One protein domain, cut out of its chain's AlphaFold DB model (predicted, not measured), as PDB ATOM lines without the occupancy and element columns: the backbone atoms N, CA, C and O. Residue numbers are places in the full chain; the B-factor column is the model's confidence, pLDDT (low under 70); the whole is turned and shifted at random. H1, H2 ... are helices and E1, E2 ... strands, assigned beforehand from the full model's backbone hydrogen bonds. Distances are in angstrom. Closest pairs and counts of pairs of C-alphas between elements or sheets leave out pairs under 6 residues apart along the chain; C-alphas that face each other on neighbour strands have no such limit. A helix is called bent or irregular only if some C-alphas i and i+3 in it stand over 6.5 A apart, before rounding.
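AT A GLANCE: This is residues 81 to 225 of the 226 residues of an uncharacterized protein of Roseburia sp (UniProt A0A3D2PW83). A twisted six-strand sheet, E3 to E8, makes the core; the hairpin of E1 and E2 and the helix H1 cover one of its faces, and the long helix H3 packs on the opposite face. H2 packs on H3, and the short H4 ends the set. The printed part has 145 residues, with eight named strands and four named helices in the order E1 E2 E3 E4 H1 E5 E6 E7 E8 H2 H3 H4. Both sheets are antiparallel and the class is mixed, helices and strands. The whole is compact, with a radius of gyration of the C-alphas of 15.1 A and spans of 43 by 37 by 24 A.

HOW THE PARTS SIT: Start with E1, residues 81 to 87, and E2, residues 94 to 101, a hairpin with N 84 and O 97 at 2.9 A. Next, E3, residues 106 to 112, and E4, residues 118 to 121, form a hairpin with N 111 and O 119 at 2.8 A. H1, residues 126 to 139, has its closest C-alphas to E2 at Glu 127 and Phe 98, 5.5 A apart. E5, residues 145 to 147, E6, residues 150 to 161, E7, residues 166 to 175, and E8, residues 182 to 187, form a meander, each strand the antiparallel neighbour of the one before. Look for N 147 and O 150 at 2.9 A, N 155 and O 171 at 2.8 A, and N 172 and O 184 at 2.9 A. E3 and E5 lie on one side of E6, E7 on the other side; N 110 and O 158, between E3 and E6, are 2.8 A apart. These N and O pairs are within hydrogen-bond range. H1 is on this branched sheet, over E3 and E6, at a height over the sheet of 8.8 A. The sheet of E1 and E2 makes a sandwich with it, two sheets face to face, the parts that face each other 10.7 A centre to centre; the closest C-alphas of E1 and E8 are those of Leu 83 and Leu 185, 6.2 A apart. H2, residues 190 to 196, only grazes the branched sheet. H3, residues 202 to 219, is on the face opposite to H1, with C-alphas Gly 206 and Thr 147 of E5 6.1 A apart. With its residues 207 to 212 alone H3 touches H2, at a steep tilt of 52 degrees, opposite ways; the closest C-alphas are Arg 208 and Glu 195, 4.7 A. H4, residues 221 to 224, only grazes the sheet. In H1 and H2 every O i to N i+4 pair is within hydrogen-bond range, in H3 11 of 14; H4 is too short for such a pair.

IN THESE COORDINATES: Find C-alpha 81 at (126.810, 163.388, 180.063), where E1 begins; it is 19.7 A long, E2 21.6 A and H1 19.6 A. From C-alpha 150 at (136.874, 157.848, 203.572), E6 runs 35.1 A, and E7 30.0 A. H3 runs 26.8 A to C-alpha 219 at (119.362, 176.377, 194.129); it is irregular, with C-alphas 203 and 206 7.5 A apart.

THE WHOLE: The two farthest C-alphas, Asp 163 and Glu 177, are 43.9 A apart. The printed part has no cut, and no link is long. Mean pLDDT of the printed part is 77.2; 32 residues are under 70, among them 83 to 96 and 177 to 182.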
ATOM      1  N   MET A  81     125.375 163.650 180.005       51.94
ATOM      2  CA  MET A  81     126.810 163.388 180.063       51.94
ATOM      3  C   MET A  81     127.064 161.996 180.616       51.94
ATOM      4  O   MET A  81     126.573 161.620 181.679       51.94
ATOM      5  N   LYS A  82     127.874 161.232 179.889       70.00
ATOM      6  CA  LYS A  82     128.278 159.885 180.271       70.00
ATOM      7  C   LYS A  82     129.715 159.887 180.743       70.00
ATOM      8  O   LYS A  82     130.588 160.494 180.127       70.00
ATOM      9  N   LEU A  83     129.940 159.141 181.815       57.00
ATOM     10  CA  LEU A  83     131.261 158.777 182.290       57.00
ATOM     11  C   LEU A  83     131.512 157.309 181.944       57.00
ATOM     12  O   LEU A  83     130.777 156.424 182.385       57.00
ATOM     13  N   ALA A  84     132.564 157.055 181.178       61.09
ATOM     14  CA  ALA A  84     133.187 155.745 181.096       61.09
ATOM     15  C   ALA A  84     134.478 155.759 181.920       61.09
ATOM     16  O   ALA A  84     135.106 156.798 182.091       61.09
ATOM     17  N   VAL A  85     134.862 154.602 182.448       55.72
ATOM     18  CA  VAL A  85     136.112 154.437 183.190       55.72
ATOM     19  C   VAL A  85     136.955 153.415 182.448       55.72
ATOM     20  O   VAL A  85     136.516 152.274 182.277       55.72
ATOM     21  N   ASP A  86     138.139 153.821 181.994       51.91
ATOM     22  CA  ASP A  86     139.131 152.907 181.434       51.91
ATOM     23  C   ASP A  86     140.230 152.633 182.465       51.91
ATOM     24  O   ASP A  86     140.759 153.545 183.100       51.91
ATOM     25  N   LYS A  87     140.588 151.362 182.647       49.19
ATOM     26  CA  LYS A  87     141.675 150.979 183.554       49.19
ATOM     27  C   LYS A  87     142.988 151.044 182.802       49.19
ATOM     28  O   LYS A  87     143.347 150.100 182.090       49.19
ATOM     29  N   SER A  88     143.747 152.122 182.988       43.81
ATOM     30  CA  SER A  88     145.076 152.202 182.394       43.81
ATOM     31  C   SER A  88     146.066 151.329 183.179       43.81
ATOM     32  O   SER A  88     146.399 151.556 184.342       43.81
ATOM     33  N   VAL A  89     146.570 150.280 182.514       39.19
ATOM     34  CA  VAL A  89     147.484 149.255 183.075       39.19
ATOM     35  C   VAL A  89     148.818 149.848 183.574       39.19
ATOM     36  O   VAL A  89     149.595 149.173 184.243       39.19
ATOM     37  N   ILE A  90     149.110 151.105 183.230       43.47
ATOM     38  CA  ILE A  90     150.381 151.772 183.525       43.47
ATOM     39  C   ILE A  90     150.342 152.505 184.876       43.47
ATOM     40  O   ILE A  90     151.393 152.616 185.508       43.47
ATOM     41  N   LEU A  91     149.172 152.977 185.328       39.91
ATOM     42  CA  LEU A  91     149.055 153.824 186.524       39.91
ATOM     43  C   LEU A  91     148.152 153.255 187.629       39.91
ATOM     44  O   LEU A  91     148.194 153.785 188.732       39.91
ATOM     45  N   ASP A  92     147.395 152.178 187.379       48.19
ATOM     46  CA  ASP A  92     146.418 151.610 188.337       48.19
ATOM     47  C   ASP A  92     145.386 152.654 188.828       48.19
ATOM     48  O   ASP A  92     144.806 152.542 189.906       48.19
ATOM     49  N   ILE A  93     145.173 153.690 188.010       52.19
ATOM     50  CA  ILE A  93     144.200 154.761 188.208       52.19
ATOM     51  C   ILE A  93     143.118 154.575 187.147       52.19
ATOM     52  O   ILE A  93     143.407 154.394 185.962       52.19
ATOM     53  N   ASP A  94     141.871 154.610 187.595       58.91
ATOM     54  CA  ASP A  94     140.691 154.658 186.743       58.91
ATOM     55  C   ASP A  94     140.716 155.981 185.950       58.91
ATOM     56  O   ASP A  94     140.626 157.064 186.527       58.91
ATOM     57  N   GLU A  95     140.895 155.917 184.627       64.06
ATOM     58  CA  GLU A  95     140.892 157.095 183.758       64.06
ATOM     59  C   GLU A  95     139.447 157.417 183.361       64.06
ATOM     60  O   GLU A  95     138.802 156.594 182.699       64.06
ATOM     61  N   PRO A  96     138.904 158.584 183.759       68.38
ATOM     62  CA  PRO A  96     137.582 158.979 183.313       68.38
ATOM     63  C   PRO A  96     137.644 159.359 181.835       68.38
ATOM     64  O   PRO A  96     138.549 160.073 181.408       68.38
ATOM     65  N   ILE A  97     136.665 158.893 181.072       74.56
ATOM     66  CA  ILE A  97     136.383 159.338 179.712       74.56
ATOM     67  C   ILE A  97     135.003 159.979 179.754       74.56
ATOM     68  O   ILE A  97     134.020 159.321 180.120       74.56
ATOM     69  N   PHE A  98     134.936 161.257 179.398       75.19
ATOM     70  CA  PHE A  98     133.687 162.009 179.371       75.19
ATOM     71  C   PHE A  98     133.140 162.046 177.947       75.19
ATOM     72  O   PHE A  98     133.856 162.381 177.009       75.19
ATOM     73  N   GLU A  99     131.861 161.721 177.789       78.56
ATOM     74  CA  GLU A  99     131.141 161.874 176.524       78.56
ATOM     75  C   GLU A  99     129.906 162.740 176.756       78.56
ATOM     76  O   GLU A  99     129.037 162.398 177.565       78.56
ATOM     77  N   ILE A 100     129.805 163.847 176.022       75.56
ATOM     78  CA  ILE A 100     128.653 164.747 176.111       75.56
ATOM     79  C   ILE A 100     127.693 164.467 174.971       75.56
ATOM     80  O   ILE A 100     127.957 164.696 173.786       75.56
ATOM     81  N   ILE A 101     126.518 163.990 175.353       75.19
ATOM     82  CA  ILE A 101     125.446 163.662 174.435       75.19
ATOM     83  C   ILE A 101     124.804 164.967 173.967       75.19
ATOM     84  O   ILE A 101     124.499 165.854 174.757       75.19
ATOM     85  N   GLN A 102     124.576 165.075 172.656       70.50
ATOM     86  CA  GLN A 102     123.955 166.252 172.036       70.50
ATOM     87  C   GLN A 102     124.712 167.569 172.273       70.50
ATOM     88  O   GLN A 102     124.104 168.628 172.391       70.50
ATOM     89  N   LYS A 103     126.049 167.526 172.207       78.62
ATOM     90  CA  LYS A 103     126.956 168.693 172.242       78.62
ATOM     91  C   LYS A 103     126.512 169.892 171.382       78.62
ATOM     92  O   LYS A 103     126.745 171.033 171.749       78.62
ATOM     93  N   ASN A 104     125.822 169.650 170.264       76.69
ATOM     94  CA  ASN A 104     125.289 170.702 169.387       76.69
ATOM     95  C   ASN A 104     124.171 171.556 170.017       76.69
ATOM     96  O   ASN A 104     123.882 172.634 169.504       76.69
ATOM     97  N   ASN A 105     123.525 171.065 171.077       77.81
ATOM     98  CA  ASN A 105     122.471 171.771 171.809       77.81
ATOM     99  C   ASN A 105     123.016 172.522 173.037       77.81
ATOM    100  O   ASN A 105     122.249 173.204 173.714       77.81
ATOM    101  N   LEU A 106     124.318 172.405 173.318       84.25
ATOM    102  CA  LEU A 106     124.990 173.066 174.430       84.25
ATOM    103  C   LEU A 106     125.282 174.526 174.066       84.25
ATOM    104  O   LEU A 106     125.870 174.811 173.022       84.25
ATOM    105  N   GLN A 107     124.876 175.452 174.929       87.19
ATOM    106  CA  GLN A 107     125.166 176.876 174.798       87.19
ATOM    107  C   GLN A 107     126.411 177.270 175.587       87.19
ATOM    108  O   GLN A 107     127.254 177.997 175.061       87.19
ATOM    109  N   LYS A 108     126.519 176.810 176.838       89.69
ATOM    110  CA  LYS A 108     127.676 177.041 177.711       89.69
ATOM    111  C   LYS A 108     127.891 175.861 178.644       89.69
ATOM    112  O   LYS A 108     126.965 175.107 178.932       89.69
ATOM    113  N   ALA A 109     129.109 175.738 179.150       91.56
ATOM    114  CA  ALA A 109     129.437 174.778 180.185       91.56
ATOM    115  C   ALA A 109     130.420 175.376 181.186       91.56
ATOM    116  O   ALA A 109     131.276 176.181 180.822       91.56
ATOM    117  N   TYR A 110     130.306 174.951 182.437       92.12
ATOM    118  CA  TYR A 110     131.135 175.426 183.534       92.12
ATOM    119  C   TYR A 110     131.605 174.254 184.390       92.12
ATOM    120  O   TYR A 110     130.809 173.386 184.752       92.12
ATOM    121  N   LEU A 111     132.889 174.255 184.739       92.56
ATOM    122  CA  LEU A 111     133.455 173.423 185.794       92.56
ATOM    123  C   LEU A 111     133.496 174.249 187.077       92.56
ATOM    124  O   LEU A 111     134.035 175.355 187.091       92.56
ATOM    125  N   ILE A 112     132.911 173.725 188.145       92.19
ATOM    126  CA  ILE A 112     132.888 174.357 189.460       92.19
ATOM    127  C   ILE A 112     133.649 173.445 190.415       92.19
ATOM    128  O   ILE A 112     133.173 172.374 190.803       92.19
ATOM    129  N   HIS A 113     134.836 173.889 190.806       90.81
ATOM    130  CA  HIS A 113     135.703 173.159 191.717       90.81
ATOM    131  C   HIS A 113     135.118 173.120 193.138       90.81
ATOM    132  O   HIS A 113     134.238 173.901 193.516       90.81
ATOM    133  N   SER A 114     135.644 172.236 193.987       87.94
ATOM    134  CA  SER A 114     135.180 172.068 195.375       87.94
ATOM    135  C   SER A 114     135.284 173.329 196.249       87.94
ATOM    136  O   SER A 114     134.552 173.454 197.237       87.94
ATOM    137  N   ASN A 115     136.169 174.262 195.884       88.06
ATOM    138  CA  ASN A 115     136.364 175.576 196.503       88.06
ATOM    139  C   ASN A 115     135.451 176.676 195.915       88.06
ATOM    140  O   ASN A 115     135.572 177.830 196.328       88.06
ATOM    141  N   TYR A 116     134.535 176.319 195.009       86.31
ATOM    142  CA  TYR A 116     133.630 177.209 194.274       86.31
ATOM    143  C   TYR A 116     134.307 178.150 193.267       86.31
ATOM    144  O   TYR A 116     133.681 179.111 192.817       86.31
ATOM    145  N   GLU A 117     135.559 177.887 192.890       89.25
ATOM    146  CA  GLU A 117     136.141 178.513 191.704       89.25
ATOM    147  C   GLU A 117     135.465 177.954 190.449       89.25
ATOM    148  O   GLU A 117     135.197 176.754 190.356       89.25
ATOM    149  N   VAL A 118     135.162 178.844 189.503       91.06
ATOM    150  CA  VAL A 118     134.425 178.524 188.278       91.06
ATOM    151  C   VAL A 118     135.336 178.717 187.076       91.06
ATOM    152  O   VAL A 118     135.965 179.768 186.929       91.06
ATOM    153  N   ILE A 119     135.363 177.721 186.198       91.69
ATOM    154  CA  ILE A 119     136.023 177.769 184.897       91.69
ATOM    155  C   ILE A 119     134.956 177.577 183.822       91.69
ATOM    156  O   ILE A 119     134.247 176.573 183.815       91.69
ATOM    157  N   GLU A 120     134.845 178.528 182.896       92.50
ATOM    158  CA  GLU A 120     134.045 178.342 181.684       92.50
ATOM    159  C   GLU A 120     134.759 177.351 180.756       92.50
ATOM    160  O   GLU A 120     135.927 177.531 180.401       92.50
ATOM    161  N   LEU A 121     134.056 176.289 180.376       89.56
ATOM    162  CA  LEU A 121     134.570 175.237 179.513       89.56
ATOM    163  C   LEU A 121     134.265 175.574 178.053       89.56
ATOM    164  O   LEU A 121     133.109 175.739 177.657       89.56
ATOM    165  N   GLY A 122     135.307 175.617 177.225       87.38
ATOM    166  CA  GLY A 122     135.136 175.721 175.781       87.38
ATOM    167  C   GLY A 122     134.472 174.457 175.242       87.38
ATOM    168  O   GLY A 122     135.042 173.378 175.367       87.38
ATOM    169  N   ILE A 123     133.295 174.588 174.619       86.56
ATOM    170  CA  ILE A 123     132.471 173.452 174.162       86.56
ATOM    171  C   ILE A 123     133.307 172.432 173.384       86.56
ATOM    172  O   ILE A 123     133.281 171.247 173.698       86.56
ATOM    173  N   ASP A 124     134.100 172.868 172.406       84.69
ATOM    174  CA  ASP A 124     134.876 171.959 171.557       84.69
ATOM    175  C   ASP A 124     135.915 171.134 172.332       84.69
ATOM    176  O   ASP A 124     136.116 169.965 172.004       84.69
ATOM    177  N   GLU A 125     136.504 171.695 173.387       84.94
ATOM    178  CA  GLU A 125     137.630 171.115 174.134       84.94
ATOM    179  C   GLU A 125     137.234 170.535 175.501       84.94
ATOM    180  O   GLU A 125     138.058 169.891 176.148       84.94
ATOM    181  N   MET A 126     135.983 170.720 175.930       85.19
ATOM    182  CA  MET A 126     135.564 170.478 177.311       85.19
ATOM    183  C   MET A 126     135.809 169.057 177.818       85.19
ATOM    184  O   MET A 126     136.214 168.904 178.962       85.19
ATOM    185  N   GLU A 127     135.615 168.027 176.991       84.25
ATOM    186  CA  GLU A 127     135.857 166.630 177.382       84.25
ATOM    187  C   GLU A 127     137.335 166.446 177.761       84.25
ATOM    188  O   GLU A 127     137.642 166.000 178.862       84.25
ATOM    189  N   ASN A 128     138.255 166.935 176.923       83.75
ATOM    190  CA  ASN A 128     139.692 166.893 177.207       83.75
ATOM    191  C   ASN A 128     140.067 167.736 178.435       83.75
ATOM    192  O   ASN A 128     140.960 167.355 179.195       83.75
ATOM    193  N   THR A 129     139.426 168.896 178.620       85.50
ATOM    194  CA  THR A 129     139.655 169.754 179.791       85.50
ATOM    195  C   THR A 129     139.234 169.049 181.076       85.50
ATOM    196  O   THR A 129     140.021 169.030 182.016       85.50
ATOM    197  N   LEU A 130     138.056 168.418 181.097       85.75
ATOM    198  CA  LEU A 130     137.557 167.646 182.239       85.75
ATOM    199  C   LEU A 130     138.481 166.470 182.570       85.75
ATOM    200  O   LEU A 130     138.845 166.282 183.726       85.75
ATOM    201  N   GLU A 131     138.921 165.710 181.562       83.00
ATOM    202  CA  GLU A 131     139.867 164.608 181.773       83.00
ATOM    203  C   GLU A 131     141.202 165.095 182.347       83.00
ATOM    204  O   GLU A 131     141.745 164.488 183.271       83.00
ATOM    205  N   THR A 132     141.744 166.184 181.799       81.69
ATOM    206  CA  THR A 132     143.054 166.715 182.203       81.69
ATOM    207  C   THR A 132     143.009 167.318 183.602       81.69
ATOM    208  O   THR A 132     143.915 167.066 184.401       81.69
ATOM    209  N   ASP A 133     141.970 168.098 183.903       83.38
ATOM    210  CA  ASP A 133     141.795 168.719 185.215       83.38
ATOM    211  C   ASP A 133     141.612 167.650 186.294       83.38
ATOM    212  O   ASP A 133     142.370 167.611 187.267       83.38
ATOM    213  N   TRP A 134     140.724 166.683 186.046       80.12
ATOM    214  CA  TRP A 134     140.490 165.584 186.972       80.12
ATOM    215  C   TRP A 134     141.757 164.767 187.243       80.12
ATOM    216  O   TRP A 134     142.085 164.497 188.401       80.12
ATOM    217  N   ARG A 135     142.517 164.411 186.194       75.88
ATOM    218  CA  ARG A 135     143.818 163.730 186.343       75.88
ATOM    219  C   ARG A 135     144.758 164.528 187.241       75.88
ATOM    220  O   ARG A 135     145.317 163.970 188.179       75.88
ATOM    221  N   SER A 136     144.884 165.835 187.002       75.62
ATOM    222  CA  SER A 136     145.735 166.707 187.816       75.62
ATOM    223  C   SER A 136     145.314 166.712 189.288       75.62
ATOM    224  O   SER A 136     146.171 166.695 190.171       75.62
ATOM    225  N   GLN A 137     144.014 166.715 189.582       71.50
ATOM    226  CA  GLN A 137     143.528 166.713 190.963       71.50
ATOM    227  C   GLN A 137     143.757 165.387 191.683       71.50
ATOM    228  O   GLN A 137     144.153 165.382 192.853       71.50
ATOM    229  N   VAL A 138     143.540 164.269 190.988       66.50
ATOM    230  CA  VAL A 138     143.823 162.932 191.522       66.50
ATOM    231  C   VAL A 138     145.327 162.767 191.771       66.50
ATOM    232  O   VAL A 138     145.716 162.345 192.860       66.50
ATOM    233  N   ASP A 139     146.177 163.199 190.835       65.69
ATOM    234  CA  ASP A 139     147.643 163.153 190.966       65.69
ATOM    235  C   ASP A 139     148.159 164.026 192.125       65.69
ATOM    236  O   ASP A 139     149.147 163.687 192.786       65.69
ATOM    237  N   MET A 140     147.482 165.141 192.417       62.41
ATOM    238  CA  MET A 140     147.785 166.007 193.562       62.41
ATOM    239  C   MET A 140     147.392 165.398 194.923       62.41
ATOM    240  O   MET A 140     147.794 165.935 195.961       62.41
ATOM    241  N   ASN A 141     146.639 164.289 194.935       62.22
ATOM    242  CA  ASN A 141     146.316 163.437 196.089       62.22
ATOM    243  C   ASN A 141     145.885 164.189 197.367       62.22
ATOM    244  O   ASN A 141     146.201 163.790 198.490       62.22
ATOM    245  N   THR A 142     145.193 165.319 197.209       68.75
ATOM    246  CA  THR A 142     144.659 166.087 198.338       68.75
ATOM    247  C   THR A 142     143.143 166.020 198.299       68.75
ATOM    248  O   THR A 142     142.511 166.689 197.485       68.75
ATOM    249  N   ALA A 143     142.565 165.185 199.163       79.06
ATOM    250  CA  ALA A 143     141.118 165.049 199.289       79.06
ATOM    251  C   ALA A 143     140.466 166.407 199.578       79.06
ATOM    252  O   ALA A 143     140.965 167.178 200.404       79.06
ATOM    253  N   ASN A 144     139.328 166.693 198.941       85.06
ATOM    254  CA  ASN A 144     138.584 167.921 199.230       85.06
ATOM    255  C   ASN A 144     137.987 167.876 200.641       85.06
ATOM    256  O   ASN A 144     137.901 168.904 201.313       85.06
ATOM    257  N   PHE A 145     137.590 166.687 201.106       88.38
ATOM    258  CA  PHE A 145     137.280 166.431 202.511       88.38
ATOM    259  C   PHE A 145     137.421 164.944 202.864       88.38
ATOM    260  O   PHE A 145     137.467 164.072 201.996       88.38
ATOM    261  N   GLU A 146     137.449 164.657 204.165       87.62
ATOM    262  CA  GLU A 146     137.485 163.302 204.716       87.62
ATOM    263  C   GLU A 146     136.375 163.134 205.758       87.62
ATOM    264  O   GLU A 146     136.110 164.031 206.564       87.62
ATOM    265  N   THR A 147     135.721 161.975 205.764       85.81
ATOM    266  CA  THR A 147     134.752 161.610 206.800       85.81
ATOM    267  C   THR A 147     134.757 160.108 207.036       85.81
ATOM    268  O   THR A 147     134.791 159.322 206.096       85.81
ATOM    269  N   ASN A 148     134.731 159.694 208.306       83.50
ATOM    270  CA  ASN A 148     134.721 158.283 208.712       83.50
ATOM    271  C   ASN A 148     135.817 157.421 208.040       83.50
ATOM    272  O   ASN A 148     135.573 156.257 207.741       83.50
ATOM    273  N   GLY A 149     137.009 157.988 207.810       80.38
ATOM    274  CA  GLY A 149     138.137 157.290 207.175       80.38
ATOM    275  C   GLY A 149     138.013 157.116 205.658       80.38
ATOM    276  O   GLY A 149     138.781 156.357 205.074       80.38
ATOM    277  N   VAL A 150     137.051 157.797 205.026       83.31
ATOM    278  CA  VAL A 150     136.874 157.848 203.572       83.31
ATOM    279  C   VAL A 150     137.198 159.252 203.086       83.31
ATOM    280  O   VAL A 150     136.658 160.243 203.589       83.31
ATOM    281  N   GLN A 151     138.086 159.324 202.106       85.38
ATOM    282  CA  GLN A 151     138.508 160.545 201.442       85.38
ATOM    283  C   GLN A 151     137.679 160.754 200.185       85.38
ATOM    284  O   GLN A 151     137.394 159.800 199.464       85.38
ATOM    285  N   TYR A 152     137.279 161.999 199.937       85.94
ATOM    286  CA  TYR A 152     136.443 162.365 198.803       85.94
ATOM    287  C   TYR A 152     137.106 163.455 197.973       85.94
ATOM    288  O   TYR A 152     137.547 164.479 198.509       85.94
ATOM    289  N   HIS A 153     137.094 163.245 196.661       86.06
ATOM    290  CA  HIS A 153     137.340 164.282 195.670       86.06
ATOM    291  C   HIS A 153     136.044 164.539 194.914       86.06
ATOM    292  O   HIS A 153     135.350 163.580 194.583       86.06
ATOM    293  N   TYR A 154     135.677 165.794 194.684       88.75
ATOM    294  CA  TYR A 154     134.443 166.138 194.000       88.75
ATOM    295  C   TYR A 154     134.510 167.479 193.279       88.75
ATOM    296  O   TYR A 154     135.150 168.427 193.736       88.75
ATOM    297  N   GLU A 155     133.739 167.561 192.206       90.81
ATOM    298  CA  GLU A 155     133.542 168.740 191.379       90.81
ATOM    299  C   GLU A 155     132.126 168.762 190.823       90.81
ATOM    300  O   GLU A 155     131.431 167.740 190.801       90.81
ATOM    301  N   PHE A 156     131.703 169.927 190.347       91.94
ATOM    302  CA  PHE A 156     130.432 170.060 189.660       91.94
ATOM    303  C   PHE A 156     130.617 170.506 188.223       91.94
ATOM    304  O   PHE A 156     131.447 171.358 187.926       91.94
ATOM    305  N   ILE A 157     129.791 169.959 187.341       92.00
ATOM    306  CA  ILE A 157     129.770 170.314 185.927       92.00
ATOM    307  C   ILE A 157     128.375 170.845 185.629       92.00
ATOM    308  O   ILE A 157     127.384 170.131 185.789       92.00
ATOM    309  N   LEU A 158     128.296 172.115 185.253       91.94
ATOM    310  CA  LEU A 158     127.053 172.813 184.954       91.94
ATOM    311  C   LEU A 158     126.954 173.019 183.444       91.94
ATOM    312  O   LEU A 158     127.842 173.623 182.843       91.94
ATOM    313  N   LEU A 159     125.876 172.533 182.843       90.62
ATOM    314  CA  LEU A 159     125.599 172.645 181.414       90.62
ATOM    315  C   LEU A 159     124.383 173.549 181.204       90.62
ATOM    316  O   LEU A 159     123.356 173.362 181.857       90.62
ATOM    317  N   GLU A 160     124.500 174.513 180.292       87.62
ATOM    318  CA  GLU A 160     123.419 175.400 179.855       87.62
ATOM    319  C   GLU A 160     123.094 175.117 178.386       87.62
ATOM    320  O   GLU A 160     123.972 175.198 177.522       87.62
ATOM    321  N   GLY A 161     121.839 174.783 178.104       85.06
ATOM    322  CA  GLY A 161     121.353 174.445 176.772       85.06
ATOM    323  C   GLY A 161     120.902 175.677 176.002       85.06
ATOM    324  O   GLY A 161     120.613 176.721 176.577       85.06
ATOM    325  N   LEU A 162     120.784 175.549 174.680       80.38
ATOM    326  CA  LEU A 162     120.263 176.618 173.811       80.38
ATOM    327  C   LEU A 162     118.822 177.045 174.143       80.38
ATOM    328  O   LEU A 162     118.381 178.109 173.711       80.38
ATOM    329  N   ASP A 163     118.076 176.200 174.849       80.94
ATOM    330  CA  ASP A 163     116.724 176.449 175.342       80.94
ATOM    331  C   ASP A 163     116.698 177.003 176.778       80.94
ATOM    332  O   ASP A 163     115.636 177.015 177.400       80.94
ATOM    333  N   GLU A 164     117.848 177.455 177.291       79.06
ATOM    334  CA  GLU A 164     118.049 177.922 178.671       79.06
ATOM    335  C   GLU A 164     117.831 176.814 179.723       79.06
ATOM    336  O   GLU A 164     117.704 177.095 180.918       79.06
ATOM    337  N   SER A 165     117.797 175.539 179.310       79.88
ATOM    338  CA  SER A 165     117.800 174.419 180.253       79.88
ATOM    339  C   SER A 165     119.134 174.348 180.994       79.88
ATOM    340  O   SER A 165     120.197 174.603 180.429       79.88
ATOM    341  N   ILE A 166     119.072 174.005 182.281       84.06
ATOM    342  CA  ILE A 166     120.243 173.880 183.146       84.06
ATOM    343  C   ILE A 166     120.298 172.449 183.662       84.06
ATOM    344  O   ILE A 166     119.352 171.984 184.298       84.06
ATOM    345  N   GLU A 167     121.420 171.779 183.423       87.50
ATOM    346  CA  GLU A 167     121.698 170.447 183.955       87.50
ATOM    347  C   GLU A 167     122.984 170.502 184.790       87.50
ATOM    348  O   GLU A 167     124.006 171.045 184.368       87.50
ATOM    349  N   LEU A 168     122.917 169.972 186.011       87.44
ATOM    350  CA  LEU A 168     124.025 169.950 186.962       87.44
ATOM    351  C   LEU A 168     124.455 168.506 187.195       87.44
ATOM    352  O   LEU A 168     123.632 167.647 187.502       87.44
ATOM    353  N   TYR A 169     125.754 168.265 187.121       89.06
ATOM    354  CA  TYR A 169     126.363 166.980 187.419       89.06
ATOM    355  C   TYR A 169     127.320 167.120 188.594       89.06
ATOM    356  O   TYR A 169     128.024 168.120 188.720       89.06
ATOM    357  N   LEU A 170     127.355 166.099 189.443       88.00
ATOM    358  CA  LEU A 170     128.372 165.904 190.466       88.00
ATOM    359  C   LEU A 170     129.317 164.803 189.988       88.00
ATOM    360  O   LEU A 170     128.917 163.645 189.857       88.00
ATOM    361  N   LEU A 171     130.573 165.170 189.766       88.38
ATOM    362  CA  LEU A 171     131.672 164.242 189.553       88.38
ATOM    363  C   LEU A 171     132.361 164.027 190.896       88.38
ATOM    364  O   LEU A 171     132.748 164.994 191.545       88.38
ATOM    365  N   TYR A 172     132.509 162.784 191.346       86.12
ATOM    366  CA  TYR A 172     133.252 162.503 192.569       86.12
ATOM    367  C   TYR A 172     133.994 161.172 192.518       86.12
ATOM    368  O   TYR A 172     133.563 160.219 191.871       86.12
ATOM    369  N   SER A 173     135.091 161.086 193.262       81.62
ATOM    370  CA  SER A 173     135.720 159.826 193.640       81.62
ATOM    371  C   SER A 173     135.790 159.711 195.149       81.62
ATOM    372  O   SER A 173     135.726 160.692 195.898       81.62
ATOM    373  N   ARG A 174     135.909 158.469 195.602       80.31
ATOM    374  CA  ARG A 174     136.139 158.151 197.003       80.31
ATOM    375  C   ARG A 174     137.257 157.130 197.120       80.31
ATOM    376  O   ARG A 174     137.293 156.178 196.346       80.31
ATOM    377  N   SER A 175     138.136 157.312 198.090       74.44
ATOM    378  CA  SER A 175     139.251 156.409 198.386       74.44
ATOM    379  C   SER A 175     139.299 156.125 199.893       74.44
ATOM    380  O   SER A 175     138.896 156.957 200.710       74.44
ATOM    381  N   GLY A 176     139.690 154.907 200.286       71.06
ATOM    382  CA  GLY A 176     139.610 154.452 201.681       71.06
ATOM    383  C   GLY A 176     139.447 152.935 201.823       71.06
ATOM    384  O   GLY A 176     139.910 152.192 200.972       71.06
ATOM    385  N   GLU A 177     138.792 152.486 202.902       56.66
ATOM    386  CA  GLU A 177     138.844 151.134 203.519       56.66
ATOM    387  C   GLU A 177     138.713 149.884 202.605       56.66
ATOM    388  O   GLU A 177     139.027 148.776 203.039       56.66
ATOM    389  N   THR A 178     138.292 150.024 201.350       48.81
ATOM    390  CA  THR A 178     138.325 148.973 200.323       48.81
ATOM    391  C   THR A 178     138.803 149.596 199.014       48.81
ATOM    392  O   THR A 178     138.167 150.545 198.564       48.81
ATOM    393  N   ASP A 179     139.880 149.054 198.434       45.72
ATOM    394  CA  ASP A 179     140.711 149.531 197.302       45.72
ATOM    395  C   ASP A 179     140.005 149.871 195.960       45.72
ATOM    396  O   ASP A 179     140.641 149.902 194.910       45.72
ATOM    397  N   GLU A 180     138.702 150.138 195.934       48.44
ATOM    398  CA  GLU A 180     138.005 150.603 194.735       48.44
ATOM    399  C   GLU A 180     137.820 152.121 194.791       48.44
ATOM    400  O   GLU A 180     136.841 152.638 195.341       48.44
ATOM    401  N   VAL A 181     138.780 152.831 194.190       53.81
ATOM    402  CA  VAL A 181     138.646 154.242 193.812       53.81
ATOM    403  C   VAL A 181     137.608 154.335 192.698       53.81
ATOM    404  O   VAL A 181     137.934 154.364 191.523       53.81
ATOM    405  N   GLY A 182     136.327 154.324 193.058       65.19
ATOM    406  CA  GLY A 182     135.254 154.467 192.080       65.19
ATOM    407  C   GLY A 182     135.040 155.937 191.735       65.19
ATOM    408  O   GLY A 182     134.581 156.690 192.595       65.19
ATOM    409  N   ILE A 183     135.333 156.330 190.495       74.81
ATOM    410  CA  ILE A 183     134.888 157.614 189.938       74.81
ATOM    411  C   ILE A 183     133.420 157.470 189.539       74.81
ATOM    412  O   ILE A 183     133.022 156.487 188.910       74.81
ATOM    413  N   ARG A 184     132.596 158.433 189.933       78.12
ATOM    414  CA  ARG A 184     131.166 158.465 189.643       78.12
ATOM    415  C   ARG A 184     130.762 159.842 189.160       78.12
ATOM    416  O   ARG A 184     131.200 160.850 189.705       78.12
ATOM    417  N   LEU A 185     129.881 159.852 188.173       80.88
ATOM    418  CA  LEU A 185     129.194 161.031 187.685       80.88
ATOM    419  C   LEU A 185     127.708 160.814 187.937       80.88
ATOM    420  O   LEU A 185     127.183 159.785 187.520       80.88
ATOM    421  N   VAL A 186     127.068 161.729 188.656       79.50
ATOM    422  CA  VAL A 186     125.656 161.604 189.038       79.50
ATOM    423  C   VAL A 186     124.911 162.917 188.849       79.50
ATOM    424  O   VAL A 186     125.479 163.997 189.031       79.50
ATOM    425  N   SER A 187     123.628 162.835 188.509       77.88
ATOM    426  CA  SER A 187     122.753 164.003 188.361       77.88
ATOM    427  C   SER A 187     121.294 163.675 188.690       77.88
ATOM    428  O   SER A 187     120.877 162.517 188.776       77.88
ATOM    429  N   GLY A 188     120.490 164.717 188.913       73.69
ATOM    430  CA  GLY A 188     119.030 164.607 188.989       73.69
ATOM    431  C   GLY A 188     118.517 163.539 189.969       73.69
ATOM    432  O   GLY A 188     118.650 163.677 191.182       73.69
ATOM    433  N   VAL A 189     117.876 162.486 189.445       65.88
ATOM    434  CA  VAL A 189     117.251 161.421 190.257       65.88
ATOM    435  C   VAL A 189     118.292 160.565 190.984       65.88
ATOM    436  O   VAL A 189     118.025 160.108 192.096       65.88
ATOM    437  N   GLU A 190     119.491 160.403 190.423       68.88
ATOM    438  CA  GLU A 190     120.580 159.636 191.042       68.88
ATOM    439  C   GLU A 190     121.077 160.300 192.336       68.88
ATOM    440  O   GLU A 190     121.542 159.625 193.254       68.88
ATOM    441  N   MET A 191     120.876 161.615 192.481       70.75
ATOM    442  CA  MET A 191     121.166 162.337 193.724       70.75
ATOM    443  C   MET A 191     120.276 161.891 194.886       70.75
ATOM    444  O   MET A 191     120.709 161.910 196.036       70.75
ATOM    445  N   VAL A 192     119.046 161.448 194.605       67.00
ATOM    446  CA  VAL A 192     118.142 160.905 195.632       67.00
ATOM    447  C   VAL A 192     118.666 159.567 196.148       67.00
ATOM    448  O   VAL A 192     118.532 159.265 197.336       67.00
ATOM    449  N   GLU A 193     119.269 158.769 195.267       67.69
ATOM    450  CA  GLU A 193     119.952 157.542 195.665       67.69
ATOM    451  C   GLU A 193     121.203 157.869 196.481       67.69
ATOM    452  O   GLU A 193     121.382 157.285 197.542       67.69
ATOM    453  N   LEU A 194     121.997 158.861 196.071       70.50
ATOM    454  CA  LEU A 194     123.181 159.314 196.811       70.50
ATOM    455  C   LEU A 194     122.852 159.810 198.236       70.50
ATOM    456  O   LEU A 194     123.587 159.547 199.184       70.50
ATOM    457  N   GLU A 195     121.722 160.501 198.403       70.31
ATOM    458  CA  GLU A 195     121.250 161.016 199.695       70.31
ATOM    459  C   GLU A 195     120.730 159.898 200.621       70.31
ATOM    460  O   GLU A 195     120.938 159.923 201.839       70.31
ATOM    461  N   LYS A 196     120.010 158.915 200.064       70.38
ATOM    462  CA  LYS A 196     119.195 157.973 200.856       70.38
ATOM    463  C   LYS A 196     119.747 156.561 200.911       70.38
ATOM    464  O   LYS A 196     119.412 155.824 201.845       70.38
ATOM    465  N   ALA A 197     120.559 156.157 199.942       60.00
ATOM    466  CA  ALA A 197     121.190 154.853 199.967       60.00
ATOM    467  C   ALA A 197     122.087 154.765 201.205       60.00
ATOM    468  O   ALA A 197     122.888 155.650 201.499       60.00
ATOM    469  N   HIS A 198     121.922 153.685 201.966       67.56
ATOM    470  CA  HIS A 198     122.759 153.396 203.129       67.56
ATOM    471  C   HIS A 198     122.794 154.525 204.185       67.56
ATOM    472  O   HIS A 198     123.834 154.780 204.799       67.56
ATOM    473  N   SER A 199     121.656 155.187 204.420       70.19
ATOM    474  CA  SER A 199     121.499 156.251 205.429       70.19
ATOM    475  C   SER A 199     121.978 155.847 206.832       70.19
ATOM    476  O   SER A 199     122.549 156.668 207.551       70.19
ATOM    477  N   ASP A 200     121.820 154.571 207.189       74.31
ATOM    478  CA  ASP A 200     122.229 154.010 208.482       74.31
ATOM    479  C   ASP A 200     123.728 153.655 208.564       74.31
ATOM    480  O   ASP A 200     124.244 153.359 209.644       74.31
ATOM    481  N   ASP A 201     124.451 153.682 207.440       75.75
ATOM    482  CA  ASP A 201     125.862 153.314 207.370       75.75
ATOM    483  C   ASP A 201     126.754 154.569 207.360       75.75
ATOM    484  O   ASP A 201     126.594 155.513 206.571       75.75
ATOM    485  N   LYS A 202     127.717 154.592 208.285       77.94
ATOM    486  CA  LYS A 202     128.633 155.720 208.480       77.94
ATOM    487  C   LYS A 202     129.621 155.864 207.328       77.94
ATOM    488  O   LYS A 202     130.046 156.984 207.051       77.94
ATOM    489  N   LYS A 203     129.946 154.780 206.621       73.00
ATOM    490  CA  LYS A 203     130.912 154.830 205.513       73.00
ATOM    491  C   LYS A 203     130.416 155.640 204.309       73.00
ATOM    492  O   LYS A 203     131.223 156.124 203.532       73.00
ATOM    493  N   TYR A 204     129.101 155.832 204.184       76.31
ATOM    494  CA  TYR A 204     128.477 156.635 203.124       76.31
ATOM    495  C   TYR A 204     128.090 158.046 203.594       76.31
ATOM    496  O   TYR A 204     127.336 158.752 202.932       76.31
ATOM    497  N   ALA A 205     128.592 158.490 204.751       81.81
ATOM    498  CA  ALA A 205     128.287 159.826 205.258       81.81
ATOM    499  C   ALA A 205     128.747 160.949 204.319       81.81
ATOM    500  O   ALA A 205     128.096 161.989 204.280       81.81
ATOM    501  N   GLY A 206     129.826 160.745 203.557       85.56
ATOM    502  CA  GLY A 206     130.302 161.740 202.595       85.56
ATOM    503  C   GLY A 206     129.374 161.909 201.397       85.56
ATOM    504  O   GLY A 206     129.174 163.031 200.953       85.56
ATOM    505  N   GLU A 207     128.724 160.839 200.941       84.94
ATOM    506  CA  GLU A 207     127.772 160.881 199.821       84.94
ATOM    507  C   GLU A 207     126.552 161.759 200.149       84.94
ATOM    508  O   GLU A 207     126.114 162.557 199.324       84.94
ATOM    509  N   ARG A 208     126.097 161.739 201.408       85.25
ATOM    510  CA  ARG A 208     125.043 162.644 201.900       85.25
ATOM    511  C   ARG A 208     125.484 164.109 201.920       85.25
ATOM    512  O   ARG A 208     124.739 164.975 201.484       85.25
ATOM    513  N   ILE A 209     126.715 164.379 202.362       89.31
ATOM    514  CA  ILE A 209     127.291 165.736 202.341       89.31
ATOM    515  C   ILE A 209     127.401 166.252 200.898       89.31
ATOM    516  O   ILE A 209     127.130 167.423 200.637       89.31
ATOM    517  N   LEU A 210     127.789 165.389 199.956       89.12
ATOM    518  CA  LEU A 210     127.842 165.730 198.534       89.12
ATOM    519  C   LEU A 210     126.446 166.022 197.964       89.12
ATOM    520  O   LEU A 210     126.292 166.989 197.221       89.12
ATOM    521  N   ALA A 211     125.427 165.248 198.351       84.75
ATOM    522  CA  ALA A 211     124.041 165.492 197.954       84.75
ATOM    523  C   ALA A 211     123.497 166.836 198.474       84.75
ATOM    524  O   ALA A 211     122.826 167.563 197.731       84.75
ATOM    525  N   ASP A 212     123.849 167.209 199.707       86.88
ATOM    526  CA  ASP A 212     123.506 168.514 200.282       86.88
ATOM    527  C   ASP A 212     124.183 169.657 199.505       86.88
ATOM    528  O   ASP A 212     123.519 170.614 199.102       86.88
ATOM    529  N   LYS A 213     125.491 169.533 199.226       89.12
ATOM    530  CA  LYS A 213     126.257 170.525 198.446       89.12
ATOM    531  C   LYS A 213     125.724 170.689 197.024       89.12
ATOM    532  O   LYS A 213     125.608 171.815 196.546       89.12
ATOM    533  N   TYR A 214     125.378 169.588 196.361       87.81
ATOM    534  CA  TYR A 214     124.738 169.614 195.045       87.81
ATOM    535  C   TYR A 214     123.412 170.379 195.091       87.81
ATOM    536  O   TYR A 214     123.163 171.247 194.257       87.81
ATOM    537  N   SER A 215     122.573 170.097 196.091       83.94
ATOM    538  CA  SER A 215     121.276 170.762 196.248       83.94
ATOM    539  C   SER A 215     121.425 172.262 196.518       83.94
ATOM    540  O   SER A 215     120.666 173.065 195.973       83.94
ATOM    541  N   GLU A 216     122.414 172.653 197.324       86.19
ATOM    542  CA  GLU A 216     122.747 174.057 197.573       86.19
ATOM    543  C   GLU A 216     123.196 174.769 196.291       86.19
ATOM    544  O   GLU A 216     122.734 175.880 196.012       86.19
ATOM    545  N   LEU A 217     124.059 174.130 195.496       87.81
ATOM    546  CA  LEU A 217     124.554 174.696 194.244       87.81
ATOM    547  C   LEU A 217     123.427 174.827 193.221       87.81
ATOM    548  O   LEU A 217     123.265 175.901 192.650       87.81
ATOM    549  N   LEU A 218     122.594 173.797 193.053       85.06
ATOM    550  CA  LEU A 218     121.458 173.822 192.129       85.06
ATOM    551  C   LEU A 218     120.484 174.970 192.439       85.06
ATOM    552  O   LEU A 218     120.015 175.644 191.529       85.06
ATOM    553  N   GLN A 219     120.213 175.248 193.719       84.94
ATOM    554  CA  GLN A 219     119.362 176.377 194.129       84.94
ATOM    555  C   GLN A 219     119.989 177.752 193.857       84.94
ATOM    556  O   GLN A 219     119.288 178.763 193.864       84.94
ATOM    557  N   ASN A 220     121.305 177.804 193.664       84.12
ATOM    558  CA  ASN A 220     122.083 179.027 193.503       84.12
ATOM    559  C   ASN A 220     122.862 179.054 192.177       84.12
ATOM    560  O   ASN A 220     123.812 179.828 192.063       84.12
ATOM    561  N   CYS A 221     122.478 178.236 191.190       80.69
ATOM    562  CA  CYS A 221     123.277 177.977 189.991       80.69
ATOM    563  C   CYS A 221     123.571 179.250 189.184       80.69
ATOM    564  O   CYS A 221     124.687 179.422 188.708       80.69
ATOM    565  N   GLU A 222     122.629 180.197 189.147       82.25
ATOM    566  CA  GLU A 222     122.780 181.496 188.473       82.25
ATOM    567  C   GLU A 222     124.022 182.278 188.932       82.25
ATOM    568  O   GLU A 222     124.616 183.017 188.151       82.25
ATOM    569  N   LYS A 223     124.456 182.113 190.192       83.44
ATOM    570  CA  LYS A 223     125.652 182.793 190.721       83.44
ATOM    571  C   LYS A 223     126.947 182.310 190.078       83.44
ATOM    572  O   LYS A 223     127.934 183.033 190.123       83.44
ATOM    573  N   TYR A 224     126.932 181.098 189.534       77.25
ATOM    574  CA  TYR A 224     128.089 180.413 188.972       77.25
ATOM    575  C   TYR A 224     128.094 180.445 187.436       77.25
ATOM    576  O   TYR A 224     128.967 179.849 186.822       77.25
ATOM    577  N   MET A 225     127.133 181.147 186.821       72.62
ATOM    578  CA  MET A 225     127.014 181.342 185.366       72.62
ATOM    579  C   MET A 225     127.417 182.763 184.913       72.62
ATOM    580  O   MET A 225     127.165 183.140 183.767       72.62
TER     581      MET A 225